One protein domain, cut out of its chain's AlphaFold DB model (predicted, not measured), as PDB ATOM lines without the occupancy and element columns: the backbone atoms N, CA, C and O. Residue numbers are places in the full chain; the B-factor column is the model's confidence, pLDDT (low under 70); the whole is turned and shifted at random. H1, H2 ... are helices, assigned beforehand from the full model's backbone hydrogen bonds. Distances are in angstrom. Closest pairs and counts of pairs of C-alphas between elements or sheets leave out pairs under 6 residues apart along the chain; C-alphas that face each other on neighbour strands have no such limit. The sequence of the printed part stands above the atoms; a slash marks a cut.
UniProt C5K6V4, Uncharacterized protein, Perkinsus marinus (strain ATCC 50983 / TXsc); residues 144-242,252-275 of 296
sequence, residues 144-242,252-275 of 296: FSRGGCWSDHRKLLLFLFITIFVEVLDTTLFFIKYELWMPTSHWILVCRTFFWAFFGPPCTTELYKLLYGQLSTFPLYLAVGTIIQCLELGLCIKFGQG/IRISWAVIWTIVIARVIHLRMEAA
ATOM      1  N   PHE A 144       8.338 -52.595  -6.943       66.94
ATOM      2  CA  PHE A 144       7.923 -52.133  -5.607       66.94
ATOM      3  C   PHE A 144       6.660 -52.829  -5.052       66.94
ATOM      4  O   PHE A 144       6.337 -52.663  -3.877       66.94
ATOM      5  N   SER A 145       5.964 -53.651  -5.846       54.91
ATOM      6  CA  SER A 145       4.608 -54.150  -5.547       54.91
ATOM      7  C   SER A 145       4.471 -55.114  -4.357       54.91
ATOM      8  O   SER A 145       3.355 -55.385  -3.928       54.91
ATOM      9  N   ARG A 146       5.566 -55.650  -3.797       52.44
ATOM     10  CA  ARG A 146       5.526 -56.552  -2.627       52.44
ATOM     11  C   ARG A 146       6.555 -56.088  -1.589       52.44
ATOM     12  O   ARG A 146       7.746 -56.321  -1.759       52.44
ATOM     13  N   GLY A 147       6.089 -55.383  -0.553       57.94
ATOM     14  CA  GLY A 147       6.921 -54.848   0.539       57.94
ATOM     15  C   GLY A 147       7.565 -53.473   0.293       57.94
ATOM     16  O   GLY A 147       8.343 -53.018   1.129       57.94
ATOM     17  N   GLY A 148       7.259 -52.804  -0.827       72.25
ATOM     18  CA  GLY A 148       7.736 -51.448  -1.128       72.25
ATOM     19  C   GLY A 148       9.248 -51.348  -1.363       72.25
ATOM     20  O   GLY A 148       9.953 -52.356  -1.488       72.25
ATOM     21  N   CYS A 149       9.767 -50.117  -1.406       72.12
ATOM     22  CA  CYS A 149      11.206 -49.846  -1.532       72.12
ATOM     23  C   CYS A 149      12.021 -50.336  -0.320       72.12
ATOM     24  O   CYS A 149      13.212 -50.585  -0.451       72.12
ATOM     25  N   TRP A 150      11.378 -50.576   0.827       78.19
ATOM     26  CA  TRP A 150      11.994 -50.998   2.092       78.19
ATOM     27  C   TRP A 150      12.298 -52.502   2.197       78.19
ATOM     28  O   TRP A 150      12.775 -52.960   3.241       78.19
ATOM     29  N   SER A 151      11.999 -53.280   1.153       79.38
ATOM     30  CA  SER A 151      12.077 -54.750   1.162       79.38
ATOM     31  C   SER A 151      13.406 -55.332   0.667       79.38
ATOM     32  O   SER A 151      13.775 -56.430   1.070       79.38
ATOM     33  N   ASP A 152      14.127 -54.621  -0.201       84.94
ATOM     34  CA  ASP A 152      15.388 -55.061  -0.812       84.94
ATOM     35  C   ASP A 152      16.338 -53.858  -0.881       84.94
ATOM     36  O   ASP A 152      15.929 -52.767  -1.281       84.94
ATOM     37  N   HIS A 153      17.606 -54.047  -0.500       86.56
ATOM     38  CA  HIS A 153      18.588 -52.962  -0.464       86.56
ATOM     39  C   HIS A 153      18.802 -52.316  -1.841       86.56
ATOM     40  O   HIS A 153      18.998 -51.109  -1.914       86.56
ATOM     41  N   ARG A 154      18.719 -53.079  -2.938       85.56
ATOM     42  CA  ARG A 154      18.859 -52.553  -4.306       85.56
ATOM     43  C   ARG A 154      17.680 -51.663  -4.676       85.56
ATOM     44  O   ARG A 154      17.879 -50.598  -5.244       85.56
ATOM     45  N   LYS A 155      16.461 -52.070  -4.303       83.88
ATOM     46  CA  LYS A 155      15.241 -51.275  -4.522       83.88
ATOM     47  C   LYS A 155      15.248 -49.999  -3.684       83.88
ATOM     48  O   LYS A 155      14.841 -48.954  -4.180       83.88
ATOM     49  N   LEU A 156      15.732 -50.078  -2.443       80.88
ATOM     50  CA  LEU A 156      15.876 -48.919  -1.565       80.88
ATOM     51  C   LEU A 156      16.901 -47.926  -2.122       80.88
ATOM     52  O   LEU A 156      16.605 -46.741  -2.219       80.88
ATOM     53  N   LEU A 157      18.074 -48.408  -2.539       85.38
ATOM     54  CA  LEU A 157      19.114 -47.572  -3.144       85.38
ATOM     55  C   LEU A 157      18.650 -46.934  -4.457       85.38
ATOM     56  O   LEU A 157      18.919 -45.759  -4.680       85.38
ATOM     57  N   LEU A 158      17.918 -47.673  -5.293       84.19
ATOM     58  CA  LEU A 158      17.336 -47.137  -6.523       84.19
ATOM     59  C   LEU A 158      16.310 -46.035  -6.238       84.19
ATOM     60  O   LEU A 158      16.349 -44.984  -6.872       84.19
ATOM     61  N   PHE A 159      15.409 -46.266  -5.281       79.94
ATOM     62  CA  PHE A 159      14.433 -45.266  -4.857       79.94
ATOM     63  C   PHE A 159      15.133 -43.995  -4.361       79.94
ATOM     64  O   PHE A 159      14.838 -42.914  -4.856       79.94
ATOM     65  N   LEU A 160      16.121 -44.133  -3.469       78.62
ATOM     66  CA  LEU A 160      16.910 -43.003  -2.969       78.62
ATOM     67  C   LEU A 160      17.629 -42.261  -4.099       78.62
ATOM     68  O   LEU A 160      17.627 -41.036  -4.109       78.62
ATOM     69  N   PHE A 161      18.215 -42.981  -5.057       82.31
ATOM     70  CA  PHE A 161      18.883 -42.374  -6.203       82.31
ATOM     71  C   PHE A 161      17.922 -41.521  -7.040       82.31
ATOM     72  O   PHE A 161      18.222 -40.359  -7.304       82.31
ATOM     73  N   ILE A 162      16.758 -42.065  -7.416       77.69
ATOM     74  CA  ILE A 162      15.756 -41.338  -8.209       77.69
ATOM     75  C   ILE A 162      15.216 -40.136  -7.425       77.69
ATOM     76  O   ILE A 162      15.117 -39.048  -7.984       77.69
ATOM     77  N   THR A 163      14.914 -40.306  -6.133       75.44
ATOM     78  CA  THR A 163      14.440 -39.210  -5.278       75.44
ATOM     79  C   THR A 163      15.470 -38.093  -5.183       75.44
ATOM     80  O   THR A 163      15.130 -36.951  -5.451       75.44
ATOM     81  N   ILE A 164      16.734 -38.401  -4.877       76.56
ATOM     82  CA  ILE A 164      17.794 -37.383  -4.815       76.56
ATOM     83  C   ILE A 164      17.939 -36.687  -6.168       76.56
ATOM     84  O   ILE A 164      18.058 -35.472  -6.214       76.56
ATOM     85  N   PHE A 165      17.907 -37.432  -7.272       79.06
ATOM     86  CA  PHE A 165      18.035 -36.850  -8.604       79.06
ATOM     87  C   PHE A 165      16.938 -35.810  -8.896       79.06
ATOM     88  O   PHE A 165      17.250 -34.709  -9.345       79.06
ATOM     89  N   VAL A 166      15.676 -36.130  -8.591       76.50
ATOM     90  CA  VAL A 166      14.528 -35.217  -8.763       76.50
ATOM     91  C   VAL A 166      14.572 -34.046  -7.776       76.50
ATOM     92  O   VAL A 166      14.363 -32.905  -8.163       76.50
ATOM     93  N   GLU A 167      14.942 -34.282  -6.522       74.06
ATOM     94  CA  GLU A 167      15.052 -33.206  -5.527       74.06
ATOM     95  C   GLU A 167      16.159 -32.201  -5.882       74.06
ATOM     96  O   GLU A 167      16.000 -30.993  -5.697       74.06
ATOM     97  N   VAL A 168      17.286 -32.669  -6.436       73.94
ATOM     98  CA  VAL A 168      18.342 -31.769  -6.920       73.94
ATOM     99  C   VAL A 168      17.837 -30.975  -8.132       73.94
ATOM    100  O   VAL A 168      18.126 -29.786  -8.203       73.94
ATOM    101  N   LEU A 169      17.057 -31.573  -9.046       77.06
ATOM    102  CA  LEU A 169      16.422 -30.869 -10.177       77.06
ATOM    103  C   LEU A 169      15.536 -29.702  -9.721       77.06
ATOM    104  O   LEU A 169      15.627 -28.591 -10.261       77.06
ATOM    105  N   ASP A 170      14.695 -29.947  -8.721       72.44
ATOM    106  CA  ASP A 170      13.766 -28.946  -8.202       72.44
ATOM    107  C   ASP A 170      14.508 -27.882  -7.388       72.44
ATOM    108  O   ASP A 170      14.309 -26.681  -7.579       72.44
ATOM    109  N   THR A 171      15.465 -28.292  -6.554       67.31
ATOM    110  CA  THR A 171      16.246 -27.362  -5.728       67.31
ATOM    111  C   THR A 171      17.129 -26.441  -6.574       67.31
ATOM    112  O   THR A 171      17.238 -25.252  -6.263       67.31
ATOM    113  N   THR A 172      17.718 -26.927  -7.679       73.00
ATOM    114  CA  THR A 172      18.495 -26.058  -8.579       73.00
ATOM    115  C   THR A 172      17.620 -25.011  -9.273       73.00
ATOM    116  O   THR A 172      18.112 -23.912  -9.523       73.00
ATOM    117  N   LEU A 173      16.315 -25.261  -9.493       73.88
ATOM    118  CA  LEU A 173      15.371 -24.233  -9.973       73.88
ATOM    119  C   LEU A 173      15.335 -23.041  -9.014       73.88
ATOM    120  O   LEU A 173      15.523 -21.890  -9.415       73.88
ATOM    121  N   PHE A 174      15.052 -23.338  -7.744       69.19
ATOM    122  CA  PHE A 174      14.850 -22.333  -6.708       69.19
ATOM    123  C   PHE A 174      16.134 -21.560  -6.446       69.19
ATOM    124  O   PHE A 174      16.097 -20.341  -6.274       69.19
ATOM    125  N   PHE A 175      17.265 -22.262  -6.480       67.06
ATOM    126  CA  PHE A 175      18.570 -21.668  -6.261       67.06
ATOM    127  C   PHE A 175      18.968 -20.698  -7.376       67.06
ATOM    128  O   PHE A 175      19.323 -19.554  -7.104       67.06
ATOM    129  N   ILE A 176      18.845 -21.121  -8.638       66.50
ATOM    130  CA  ILE A 176      19.153 -20.286  -9.808       66.50
ATOM    131  C   ILE A 176      18.278 -19.030  -9.811       66.50
ATOM    132  O   ILE A 176      18.777 -17.934 -10.051       66.50
ATOM    133  N   LYS A 177      16.984 -19.170  -9.503       66.00
ATOM    134  CA  LYS A 177      16.066 -18.032  -9.368       66.00
ATOM    135  C   LYS A 177      16.559 -17.027  -8.321       66.00
ATOM    136  O   LYS A 177      16.561 -15.829  -8.594       66.00
ATOM    137  N   TYR A 178      16.926 -17.511  -7.134       66.06
ATOM    138  CA  TYR A 178      17.378 -16.671  -6.025       66.06
ATOM    139  C   TYR A 178      18.679 -15.933  -6.370       66.06
ATOM    140  O   TYR A 178      18.758 -14.720  -6.209       66.06
ATOM    141  N   GLU A 179      19.667 -16.651  -6.902       64.25
ATOM    142  CA  GLU A 179      21.016 -16.121  -7.113       64.25
ATOM    143  C   GLU A 179      21.111 -15.163  -8.307       64.25
ATOM    144  O   GLU A 179      21.777 -14.134  -8.241       64.25
ATOM    145  N   LEU A 180      20.403 -15.455  -9.402       62.75
ATOM    146  CA  LEU A 180      20.378 -14.579 -10.577       62.75
ATOM    147  C   LEU A 180      19.399 -13.406 -10.435       62.75
ATOM    148  O   LEU A 180      19.225 -12.662 -11.400       62.75
ATOM    149  N   TRP A 181      18.749 -13.242  -9.274       61.22
ATOM    150  CA  TRP A 181      17.743 -12.200  -9.031       61.22
ATOM    151  C   TRP A 181      16.668 -12.145 -10.133       61.22
ATOM    152  O   TRP A 181      16.164 -11.081 -10.495       61.22
ATOM    153  N   MET A 182      16.315 -13.304 -10.700       60.91
ATOM    154  CA  MET A 182      15.342 -13.375 -11.786       60.91
ATOM    155  C   MET A 182      13.912 -13.375 -11.228       60.91
ATOM    156  O   MET A 182      13.619 -14.123 -10.286       60.91
ATOM    157  N   PRO A 183      12.985 -12.598 -11.820       55.25
ATOM    158  CA  PRO A 183      11.581 -12.632 -11.429       55.25
ATOM    159  C   PRO A 183      10.984 -14.029 -11.664       55.25
ATOM    160  O   PRO A 183      11.383 -14.755 -12.574       55.25
ATOM    161  N   THR A 184       9.992 -14.419 -10.859       55.69
ATOM    162  CA  THR A 184       9.309 -15.728 -10.967       55.69
ATOM    163  C   THR A 184       8.669 -15.989 -12.326       55.69
ATOM    164  O   THR A 184       8.473 -17.143 -12.689       55.69
ATOM    165  N   SER A 185       8.339 -14.929 -13.060       57.88
ATOM    166  CA  SER A 185       7.745 -14.955 -14.398       57.88
ATOM    167  C   SER A 185       8.782 -15.027 -15.523       57.88
ATOM    168  O   SER A 185       8.415 -15.014 -16.696       57.88
ATOM    169  N   HIS A 186      10.078 -15.100 -15.204       64.56
ATOM    170  CA  HIS A 186      11.110 -15.095 -16.230       64.56
ATOM    171  C   HIS A 186      11.022 -16.348 -17.117       64.56
ATOM    172  O   HIS A 186      11.084 -17.486 -16.643       64.56
ATOM    173  N   TRP A 187      10.938 -16.138 -18.431       67.75
ATOM    174  CA  TRP A 187      10.735 -17.185 -19.439       67.75
ATOM    175  C   TRP A 187      11.809 -18.284 -19.417       67.75
ATOM    176  O   TRP A 187      11.503 -19.428 -19.730       67.75
ATOM    177  N   ILE A 188      13.042 -17.985 -18.986       70.50
ATOM    178  CA  ILE A 188      14.116 -18.992 -18.832       70.50
ATOM    179  C   ILE A 188      13.698 -20.118 -17.876       70.50
ATOM    180  O   ILE A 188      13.945 -21.289 -18.165       70.50
ATOM    181  N   LEU A 189      13.044 -19.781 -16.760       67.56
ATOM    182  CA  LEU A 189      12.594 -20.769 -15.776       67.56
ATOM    183  C   LEU A 189      11.477 -21.637 -16.365       67.56
ATOM    184  O   LEU A 189      11.501 -22.855 -16.211       67.56
ATOM    185  N   VAL A 190      10.565 -21.023 -17.124       70.12
ATOM    186  CA  VAL A 190       9.494 -21.724 -17.845       70.12
ATOM    187  C   VAL A 190      10.083 -22.690 -18.876       70.12
ATOM    188  O   VAL A 190       9.777 -23.881 -18.851       70.12
ATOM    189  N   CYS A 191      10.985 -22.216 -19.740       72.00
ATOM    190  CA  CYS A 191      11.660 -23.040 -20.743       72.00
ATOM    191  C   CYS A 191      12.410 -24.223 -20.116       72.00
ATOM    192  O   CYS A 191      12.331 -25.332 -20.641       72.00
ATOM    193  N   ARG A 192      13.091 -24.015 -18.981       79.62
ATOM    194  CA  ARG A 192      13.773 -25.082 -18.233       79.62
ATOM    195  C   ARG A 192      12.795 -26.140 -17.723       79.62
ATOM    196  O   ARG A 192      13.048 -27.330 -17.896       79.62
ATOM    197  N   THR A 193      11.684 -25.729 -17.110       71.19
ATOM    198  CA  THR A 193      10.670 -26.667 -16.605       71.19
ATOM    199  C   THR A 193      10.053 -27.476 -17.745       71.19
ATOM    200  O   THR A 193       9.925 -28.692 -17.628       71.19
ATOM    201  N   PHE A 194       9.751 -26.843 -18.882       72.75
ATOM    202  CA  PHE A 194       9.290 -27.557 -20.075       72.75
ATOM    203  C   PHE A 194      10.347 -28.524 -20.618       72.75
ATOM    204  O   PHE A 194      10.010 -29.658 -20.951       72.75
ATOM    205  N   PHE A 195      11.620 -28.120 -20.667       77.06
ATOM    206  CA  PHE A 195      12.711 -29.005 -21.071       77.06
ATOM    207  C   PHE A 195      12.737 -30.275 -20.213       77.06
ATOM    208  O   PHE A 195      12.656 -31.374 -20.757       77.06
ATOM    209  N   TRP A 196      12.762 -30.144 -18.885       77.12
ATOM    210  CA  TRP A 196      12.802 -31.299 -17.984       77.12
ATOM    211  C   TRP A 196      11.514 -32.132 -17.998       77.12
ATOM    212  O   TRP A 196      11.592 -33.354 -17.873       77.12
ATOM    213  N   ALA A 197      10.353 -31.520 -18.254       70.62
ATOM    214  CA  ALA A 197       9.091 -32.242 -18.424       70.62
ATOM    215  C   ALA A 197       9.112 -33.206 -19.627       70.62
ATOM    216  O   ALA A 197       8.572 -34.309 -19.540       70.62
ATOM    217  N   PHE A 198       9.761 -32.828 -20.736       72.56
ATOM    218  CA  PHE A 198       9.892 -33.689 -21.919       72.56
ATOM    219  C   PHE A 198      11.138 -34.579 -21.893       72.56
ATOM    220  O   PHE A 198      11.112 -35.688 -22.426       72.56
ATOM    221  N   PHE A 199      12.226 -34.118 -21.278       77.38
ATOM    222  CA  PHE A 199      13.504 -34.828 -21.245       77.38
ATOM    223  C   PHE A 199      13.575 -35.885 -20.128       77.38
ATOM    224  O   PHE A 199      14.235 -36.915 -20.283       77.38
ATOM    225  N   GLY A 200      12.849 -35.679 -19.026       75.56
ATOM    226  CA  GLY A 200      12.779 -36.601 -17.890       75.56
ATOM    227  C   GLY A 200      12.274 -38.010 -18.244       75.56
ATOM    228  O   GLY A 200      12.954 -38.985 -17.905       75.56
ATOM    229  N   PRO A 201      11.140 -38.177 -18.958       77.62
ATOM    230  CA  PRO A 201      10.605 -39.506 -19.270       77.62
ATOM    231  C   PRO A 201      11.560 -40.399 -20.096       77.62
ATOM    232  O   PRO A 201      11.788 -41.545 -19.682       77.62
ATOM    233  N   PRO A 202      12.208 -39.919 -21.181       77.50
ATOM    234  CA  PRO A 202      13.272 -40.663 -21.862       77.50
ATOM    235  C   PRO A 202      14.430 -41.072 -20.939       77.50
ATOM    236  O   PRO A 202      14.857 -42.226 -20.984       77.50
ATOM    237  N   CYS A 203      14.886 -40.181 -20.048       79.06
ATOM    238  CA  CYS A 203      15.944 -40.496 -19.077       79.06
ATOM    239  C   CYS A 203      15.539 -41.642 -18.142       79.06
ATOM    240  O   CYS A 203      16.296 -42.595 -17.951       79.06
ATOM    241  N   THR A 204      14.329 -41.579 -17.575       79.00
ATOM    242  CA  THR A 204      13.826 -42.633 -16.676       79.00
ATOM    243  C   THR A 204      13.627 -43.969 -17.391       79.00
ATOM    244  O   THR A 204      13.859 -45.024 -16.802       79.00
ATOM    245  N   THR A 205      13.272 -43.933 -18.677       79.88
ATOM    246  CA  THR A 205      13.109 -45.128 -19.512       79.88
ATOM    247  C   THR A 205      14.449 -45.815 -19.774       79.88
ATOM    248  O   THR A 205      14.556 -47.034 -19.651       79.88
ATOM    249  N   GLU A 206      15.492 -45.053 -20.111       82.62
ATOM    250  CA  GLU A 206      16.839 -45.610 -20.274       82.62
ATOM    251  C   GLU A 206      17.400 -46.152 -18.962       82.62
ATOM    252  O   GLU A 206      17.979 -47.237 -18.960       82.62
ATOM    253  N   LEU A 207      17.182 -45.449 -17.844       83.94
ATOM    254  CA  LEU A 207      17.564 -45.933 -16.518       83.94
ATOM    255  C   LEU A 207      16.900 -47.280 -16.212       83.94
ATOM    256  O   LEU A 207      17.576 -48.210 -15.777       83.94
ATOM    257  N   TYR A 208      15.599 -47.412 -16.480       83.19
ATOM    258  CA  TYR A 208      14.888 -48.678 -16.320       83.19
ATOM    259  C   TYR A 208      15.524 -49.781 -17.174       83.19
ATOM    260  O   TYR A 208      15.941 -50.816 -16.656       83.19
ATOM    261  N   LYS A 209      15.671 -49.550 -18.481       83.94
ATOM    262  CA  LYS A 209      16.228 -50.549 -19.404       83.94
ATOM    263  C   LYS A 209      17.656 -50.949 -19.031       83.94
ATOM    264  O   LYS A 209      17.999 -52.124 -19.144       83.94
ATOM    265  N   LEU A 210      18.467 -50.008 -18.547       86.31
ATOM    266  CA  LEU A 210      19.822 -50.266 -18.061       86.31
ATOM    267  C   LEU A 210      19.813 -51.198 -16.840       86.31
ATOM    268  O   LEU A 210      20.555 -52.175 -16.804       86.31
ATOM    269  N   LEU A 211      18.945 -50.932 -15.860       85.25
ATOM    270  CA  LEU A 211      18.867 -51.706 -14.616       85.25
ATOM    271  C   LEU A 211      18.370 -53.140 -14.823       85.25
ATOM    272  O   LEU A 211      18.785 -54.042 -14.097       85.25
ATOM    273  N   TYR A 212      17.498 -53.351 -15.808       84.12
ATOM    274  CA  TYR A 212      16.949 -54.667 -16.142       84.12
ATOM    275  C   TYR A 212      17.711 -55.377 -17.274       84.12
ATOM    276  O   TYR A 212      17.266 -56.422 -17.743       84.12
ATOM    277  N   GLY A 213      18.853 -54.836 -17.716       83.88
ATOM    278  CA  GLY A 213      19.684 -55.446 -18.762       83.88
ATOM    279  C   GLY A 213      19.019 -55.499 -20.142       83.88
ATOM    280  O   GLY A 213      19.392 -56.315 -20.978       83.88
ATOM    281  N   GLN A 214      18.020 -54.649 -20.381       81.38
ATOM    282  CA  GLN A 214      17.277 -54.547 -21.641       81.38
ATOM    283  C   GLN A 214      17.867 -53.496 -22.591       81.38
ATOM    284  O   GLN A 214      17.392 -53.338 -23.715       81.38
ATOM    285  N   LEU A 215      18.877 -52.746 -22.143       82.50
ATOM    286  CA  LEU A 215      19.537 -51.725 -22.946       82.50
ATOM    287  C   LEU A 215      20.748 -52.317 -23.678       82.50
ATOM    288  O   LEU A 215      21.709 -52.751 -23.049       82.50
ATOM    289  N   SER A 216      20.704 -52.314 -25.009       75.50
ATOM    290  CA  SER A 216      21.783 -52.813 -25.878       75.50
ATOM    291  C   SER A 216      22.740 -51.719 -26.365       75.50
ATOM    292  O   SER A 216      23.775 -52.021 -26.958       75.50
ATOM    293  N   THR A 217      22.405 -50.452 -26.127       82.69
ATOM    294  CA  THR A 217      23.137 -49.271 -26.601       82.69
ATOM    295  C   THR A 217      23.537 -48.357 -25.445       82.69
ATOM    296  O   THR A 217      23.065 -48.509 -24.320       82.69
ATOM    297  N   PHE A 218      24.406 -47.382 -25.715       82.25
ATOM    298  CA  PHE A 218      24.773 -46.365 -24.728       82.25
ATOM    299  C   PHE A 218      23.532 -45.559 -24.267       82.25
ATOM    300  O   PHE A 218      22.760 -45.139 -25.132       82.25
ATOM    301  N   PRO A 219      23.334 -45.331 -22.950       82.44
ATOM    302  CA  PRO A 219      22.194 -44.585 -22.404       82.44
ATOM    303  C   PRO A 219      22.378 -43.070 -22.597       82.44
ATOM    304  O   PRO A 219      22.823 -42.354 -21.695       82.44
ATOM    305  N   LEU A 220      22.100 -42.590 -23.810       79.69
ATOM    306  CA  LEU A 220      22.383 -41.218 -24.229       79.69
ATOM    307  C   LEU A 220      21.575 -40.180 -23.443       79.69
ATOM    308  O   LEU A 220      22.152 -39.203 -22.967       79.69
ATOM    309  N   TYR A 221      20.261 -40.370 -23.311       80.00
ATOM    310  CA  TYR A 221      19.384 -39.414 -22.631       80.00
ATOM    311  C   TYR A 221      19.736 -39.317 -21.148       80.00
ATOM    312  O   TYR A 221      19.919 -38.215 -20.632       80.00
ATOM    313  N   LEU A 222      19.927 -40.457 -20.480       82.12
ATOM    314  CA  LEU A 222      20.335 -40.505 -19.078       82.12
ATOM    315  C   LEU A 222      21.696 -39.829 -18.858       82.12
ATOM    316  O   LEU A 222      21.856 -39.069 -17.900       82.12
ATOM    317  N   ALA A 223      22.670 -40.072 -19.743       80.12
ATOM    318  CA  ALA A 223      23.988 -39.449 -19.657       80.12
ATOM    319  C   ALA A 223      23.907 -37.926 -19.830       80.12
ATOM    320  O   ALA A 223      24.431 -37.185 -18.999       80.12
ATOM    321  N   VAL A 224      23.210 -37.449 -20.866       79.75
ATOM    322  CA  VAL A 224      23.032 -36.013 -21.127       79.75
ATOM    323  C   VAL A 224      22.283 -35.335 -19.981       79.75
ATOM    324  O   VAL A 224      22.735 -34.299 -19.498       79.75
ATOM    325  N   GLY A 225      21.198 -35.936 -19.484       79.50
ATOM    326  CA  GLY A 225      20.443 -35.405 -18.348       79.50
ATOM    327  C   GLY A 225      21.308 -35.296 -17.094       79.50
ATOM    328  O   GLY A 225      21.330 -34.258 -16.438       79.50
ATOM    329  N   THR A 226      22.107 -36.324 -16.810       82.62
ATOM    330  CA  THR A 226      23.046 -36.304 -15.678       82.62
ATOM    331  C   THR A 226      24.092 -35.197 -15.830       82.62
ATOM    332  O   THR A 226      24.378 -34.492 -14.866       82.62
ATOM    333  N   ILE A 227      24.641 -34.995 -17.032       81.12
ATOM    334  CA  ILE A 227      25.616 -33.926 -17.299       81.12
ATOM    335  C   ILE A 227      24.989 -32.547 -17.079       81.12
ATOM    336  O   ILE A 227      25.581 -31.729 -16.379       81.12
ATOM    337  N   ILE A 228      23.797 -32.296 -17.631       82.50
ATOM    338  CA  ILE A 228      23.075 -31.028 -17.441       82.50
ATOM    339  C   ILE A 228      22.847 -30.777 -15.951       82.50
ATOM    340  O   ILE A 228      23.159 -29.694 -15.459       82.50
ATOM    341  N   GLN A 229      22.400 -31.794 -15.213       82.94
ATOM    342  CA  GLN A 229      22.150 -31.667 -13.782       82.94
ATOM    343  C   GLN A 229      23.421 -31.351 -12.986       82.94
ATOM    344  O   GLN A 229      23.416 -30.484 -12.112       82.94
ATOM    345  N   CYS A 230      24.533 -32.013 -13.308       81.69
ATOM    346  CA  CYS A 230      25.828 -31.726 -12.696       81.69
ATOM    347  C   CYS A 230      26.307 -30.299 -13.000       81.69
ATOM    348  O   CYS A 230      26.883 -29.652 -12.126       81.69
ATOM    349  N   LEU A 231      26.065 -29.796 -14.215       80.88
ATOM    350  CA  LEU A 231      26.411 -28.425 -14.596       80.88
ATOM    351  C   LEU A 231      25.570 -27.401 -13.827       80.88
ATOM    352  O   LEU A 231      26.132 -26.459 -13.272       80.88
ATOM    353  N   GLU A 232      24.254 -27.598 -13.743       81.56
ATOM    354  CA  GLU A 232      23.362 -26.724 -12.972       81.56
ATOM    355  C   GLU A 232      23.730 -26.707 -11.485       81.56
ATOM    356  O   GLU A 232      23.837 -25.638 -10.880       81.56
ATOM    357  N   LEU A 233      24.000 -27.878 -10.902       79.81
ATOM    358  CA  LEU A 233      24.472 -27.979  -9.524       79.81
ATOM    359  C   LEU A 233      25.824 -27.274  -9.340       79.81
ATOM    360  O   LEU A 233      26.018 -26.558  -8.360       79.81
ATOM    361  N   GLY A 234      26.747 -27.430 -10.291       77.44
ATOM    362  CA  GLY A 234      28.040 -26.750 -10.283       77.44
ATOM    363  C   GLY A 234      27.911 -25.226 -10.315       77.44
ATOM    364  O   GLY A 234      28.634 -24.539  -9.594       77.44
ATOM    365  N   LEU A 235      26.960 -24.692 -11.089       76.94
ATOM    366  CA  LEU A 235      26.631 -23.263 -11.079       76.94
ATOM    367  C   LEU A 235      26.104 -22.833  -9.707       76.94
ATOM    368  O   LEU A 235      26.592 -21.846  -9.160       76.94
ATOM    369  N   CYS A 236      25.188 -23.604  -9.117       73.12
ATOM    370  CA  CYS A 236      24.656 -23.316  -7.784       73.12
ATOM    371  C   CYS A 236      25.763 -23.295  -6.722       73.12
ATOM    372  O   CYS A 236      25.833 -22.371  -5.918       73.12
ATOM    373  N   ILE A 237      26.682 -24.263  -6.749       74.69
ATOM    374  CA  ILE A 237      27.815 -24.313  -5.814       74.69
ATOM    375  C   ILE A 237      28.757 -23.129  -6.030       74.69
ATOM    376  O   ILE A 237      29.223 -22.548  -5.056       74.69
ATOM    377  N   LYS A 238      29.058 -22.777  -7.286       80.00
ATOM    378  CA  LYS A 238      29.991 -21.694  -7.622       80.00
ATOM    379  C   LYS A 238      29.465 -20.330  -7.182       80.00
ATOM    380  O   LYS A 238      30.221 -19.560  -6.602       80.00
ATOM    381  N   PHE A 239      28.204 -20.033  -7.483       71.19
ATOM    382  CA  PHE A 239      27.606 -18.734  -7.176       71.19
ATOM    383  C   PHE A 239      27.048 -18.661  -5.750       71.19
ATOM    384  O   PHE A 239      27.033 -17.594  -5.164       71.19
ATOM    385  N   GLY A 240      26.717 -19.795  -5.128       67.25
ATOM    386  CA  GLY A 240      26.248 -19.842  -3.743       67.25
ATOM    387  C   GLY A 240      27.318 -19.651  -2.664       67.25
ATOM    388  O   GLY A 240      26.994 -19.667  -1.473       67.25
ATOM    389  N   GLN A 241      28.597 -19.514  -3.031       70.69
ATOM    390  CA  GLN A 241      29.670 -19.344  -2.050       70.69
ATOM    391  C   GLN A 241      29.543 -18.000  -1.333       70.69
ATOM    392  O   GLN A 241      29.610 -16.944  -1.950       70.69
ATOM    393  N   GLY A 242      29.412 -18.042  -0.008       64.56
ATOM    394  CA  GLY A 242      29.325 -16.833   0.812       64.56
ATOM    395  C   GLY A 242      27.934 -16.203   0.877       64.56
ATOM    396  O   GLY A 242      27.806 -15.138   1.458       64.56
ATOM    397  N   ILE A 252      16.902 -28.746  12.878       70.25
ATOM    398  CA  ILE A 252      16.761 -29.292  11.522       70.25
ATOM    399  C   ILE A 252      17.941 -30.227  11.213       70.25
ATOM    400  O   ILE A 252      17.756 -31.309  10.657       70.25
ATOM    401  N   ARG A 253      19.158 -29.848  11.627       66.62
ATOM    402  CA  ARG A 253      20.377 -30.646  11.418       66.62
ATOM    403  C   ARG A 253      20.294 -32.009  12.105       66.62
ATOM    404  O   ARG A 253      20.621 -33.025  11.494       66.62
ATOM    405  N   ILE A 254      19.843 -32.030  13.360       75.31
ATOM    406  CA  ILE A 254      19.674 -33.263  14.138       75.31
ATOM    407  C   ILE A 254      18.585 -34.139  13.512       75.31
ATOM    408  O   ILE A 254      18.811 -35.333  13.330       75.31
ATOM    409  N   SER A 255      17.447 -33.562  13.113       66.81
ATOM    410  CA  SER A 255      16.362 -34.311  12.465       66.81
ATOM    411  C   SER A 255      16.830 -35.033  11.199       66.81
ATOM    412  O   SER A 255      16.597 -36.233  11.056       66.81
ATOM    413  N   TRP A 256      17.563 -34.353  10.312       71.38
ATOM    414  CA  TRP A 256      18.119 -34.996   9.117       71.38
ATOM    415  C   TRP A 256      19.183 -36.043   9.444       71.38
ATOM    416  O   TRP A 256      19.196 -37.101   8.817       71.38
ATOM    417  N   ALA A 257      20.037 -35.802  10.443       79.38
ATOM    418  CA  ALA A 257      21.022 -36.788  10.884       79.38
ATOM    419  C   ALA A 257      20.352 -38.077  11.392       79.38
ATOM    420  O   ALA A 257      20.809 -39.177  11.077       79.38
ATOM    421  N   VAL A 258      19.235 -37.962  12.116       78.69
ATOM    422  CA  VAL A 258      18.442 -39.114  12.571       78.69
ATOM    423  C   VAL A 258      17.817 -39.849  11.384       78.69
ATOM    424  O   VAL A 258      17.963 -41.068  11.285       78.69
ATOM    425  N   ILE A 259      17.181 -39.129  10.453       78.81
ATOM    426  CA  ILE A 259      16.571 -39.719   9.249       78.81
ATOM    427  C   ILE A 259      17.611 -40.506   8.443       78.81
ATOM    428  O   ILE A 259      17.401 -41.682   8.142       78.81
ATOM    429  N   TRP A 260      18.762 -39.898   8.145       82.00
ATOM    430  CA  TRP A 260      19.834 -40.562   7.400       82.00
ATOM    431  C   TRP A 260      20.401 -41.766   8.145       82.00
ATOM    432  O   TRP A 260      20.662 -42.795   7.525       82.00
ATOM    433  N   THR A 261      20.519 -41.684   9.471       85.19
ATOM    434  CA  THR A 261      20.950 -42.817  10.301       85.19
ATOM    435  C   THR A 261      19.990 -44.000  10.165       85.19
ATOM    436  O   THR A 261      20.437 -45.128   9.958       85.19
ATOM    437  N   ILE A 262      18.675 -43.757  10.208       84.88
ATOM    438  CA  ILE A 262      17.643 -44.794  10.032       84.88
ATOM    439  C   ILE A 262      17.733 -45.419   8.635       84.88
ATOM    440  O   ILE A 262      17.723 -46.645   8.500       84.88
ATOM    441  N   VAL A 263      17.856 -44.592   7.593       81.69
ATOM    442  CA  VAL A 263      17.962 -45.053   6.201       81.69
ATOM    443  C   VAL A 263      19.214 -45.911   6.002       81.69
ATOM    444  O   VAL A 263      19.124 -47.016   5.462       81.69
ATOM    445  N   ILE A 264      20.373 -45.457   6.483       89.38
ATOM    446  CA  ILE A 264      21.645 -46.184   6.375       89.38
ATOM    447  C   ILE A 264      21.578 -47.504   7.145       89.38
ATOM    448  O   ILE A 264      21.916 -48.554   6.593       89.38
ATOM    449  N   ALA A 265      21.089 -47.480   8.389       91.56
ATOM    450  CA  ALA A 265      20.910 -48.685   9.192       91.56
ATOM    451  C   ALA A 265      20.016 -49.703   8.472       91.56
ATOM    452  O   ALA A 265      20.327 -50.897   8.445       91.56
ATOM    453  N   ARG A 266      18.947 -49.238   7.810       89.69
ATOM    454  CA  ARG A 266      18.069 -50.108   7.026       89.69
ATOM    455  C   ARG A 266      18.765 -50.706   5.809       89.69
ATOM    456  O   ARG A 266      18.614 -51.904   5.572       89.69
ATOM    457  N   VAL A 267      19.517 -49.911   5.045       90.44
ATOM    458  CA  VAL A 267      20.283 -50.405   3.888       90.44
ATOM    459  C   VAL A 267      21.263 -51.493   4.329       90.44
ATOM    460  O   VAL A 267      21.307 -52.556   3.708       90.44
ATOM    461  N   ILE A 268      21.999 -51.266   5.423       92.69
ATOM    462  CA  ILE A 268      22.954 -52.235   5.982       92.69
ATOM    463  C   ILE A 268      22.233 -53.515   6.406       92.69
ATOM    464  O   ILE A 268      22.643 -54.603   6.000       92.69
ATOM    465  N   HIS A 269      21.132 -53.399   7.152       92.19
ATOM    466  CA  HIS A 269      20.333 -54.541   7.593       92.19
ATOM    467  C   HIS A 269      19.870 -55.409   6.416       92.19
ATOM    468  O   HIS A 269      20.121 -56.611   6.396       92.19
ATOM    469  N   LEU A 270      19.265 -54.794   5.395       91.12
ATOM    470  CA  LEU A 270      18.797 -55.490   4.194       91.12
ATOM    471  C   LEU A 270      19.947 -56.140   3.410       91.12
ATOM    472  O   LEU A 270      19.768 -57.202   2.809       91.12
ATOM    473  N   ARG A 271      21.135 -55.522   3.399       91.12
ATOM    474  CA  ARG A 271      22.329 -56.122   2.789       91.12
ATOM    475  C   ARG A 271      22.811 -57.341   3.569       91.12
ATOM    476  O   ARG A 271      23.158 -58.347   2.957       91.12
ATOM    477  N   MET A 272      22.818 -57.264   4.899       91.62
ATOM    478  CA  MET A 272      23.192 -58.382   5.768       91.62
ATOM    479  C   MET A 272      22.197 -59.539   5.653       91.62
ATOM    480  O   MET A 272      22.616 -60.689   5.562       91.62
ATOM    481  N   GLU A 273      20.894 -59.260   5.600       89.62
ATOM    482  CA  GLU A 273      19.862 -60.276   5.356       89.62
ATOM    483  C   GLU A 273      20.033 -60.950   3.994       89.62
ATOM    484  O   GLU A 273      19.926 -62.171   3.895       89.62
ATOM    485  N   ALA A 274      20.340 -60.177   2.948       87.31
ATOM    486  CA  ALA A 274      20.616 -60.724   1.623       87.31
ATOM    487  C   ALA A 274      21.872 -61.612   1.616       87.31
ATOM    488  O   ALA A 274      21.853 -62.667   0.993       87.31
ATOM    489  N   ALA A 275      22.926 -61.227   2.344       86.88
ATOM    490  CA  ALA A 275      24.155 -62.014   2.470       86.88
ATOM    491  C   ALA A 275      23.982 -63.294   3.311       86.88
ATOM    492  O   ALA A 275      24.723 -64.253   3.127       86.88
TER     493      ALA A 275
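This is residues 144 to 242 and 252 to 275 of the 296 residues of an uncharacterized protein of Perkinsus marinus (strain ATCC 50983 / TXsc) (UniProt C5K6V4). Two long helices, H1 and H2, run side by side and opposite ways with few contacts between them, and H3 crosses both at a slant on one side of the pair. H4 meets the beginning of H1 in a narrow, lopsided V, and its residues 252 to 262 stand free. The printed part has 123 residues with four named helices, in the order H1, H2, H3, H4, and no named strand; the class is all helix. It is loose and flat, with a radius of gyration of the C-alphas of 17.6 A and spans of 51 by 44 by 24 A.

Find C-alpha 153 at (18.588, -52.962, -0.464); from there H1, residues 153 to 179, runs 37.5 A. H2, residues 187 to 211, runs 35.8 A, with a kink of 32 degrees near residue 200. H3, residues 220 to 239, measures 28.7 A. H4, residues 252 to 275, runs 34.7 A and ends at C-alpha 275 at (24.155, -62.014, 2.470).

Start at H1, where residues 168 to 179 alone touch H3 at a steep tilt of 48 degrees, the same way; the closest C-alphas, of Thr 172 and Leu 233, are 6.3 A apart. H1 and H2 are close but not clearly touching, at a shallow tilt of 13 degrees, opposite ways; their closest C-alphas, of Leu 173 and Leu 189, are 7.3 A apart. H2 touches H3 with residues 199 to 207 alone, and the closest C-alphas, of Cys 203 and Leu 222, are 4.4 A apart. Look at residues 153 to 157 of H1: they alone touch H4, at a shallow tilt of 26 degrees, opposite ways, with the C-alphas of His 153 and Leu 270 closest at 5.3 A. H4 is apart from H2 and H3. Every O i to N i+4 pair is within hydrogen-bond range in H1, H3 and H4, and 19 of 21 are in H2.

The two farthest C-alphas, of Pro 183 and Ala 275, are 52.8 A apart. Residues 243 to 251 are not printed; C-alphas 242 and 252 are 20.7 A apart across this cut. The links H1 to H2 and H2 to H3 are short. Mean pLDDT of the printed part is 76.8, and residues 144 to 147 and 174 to 187 are among those under 70.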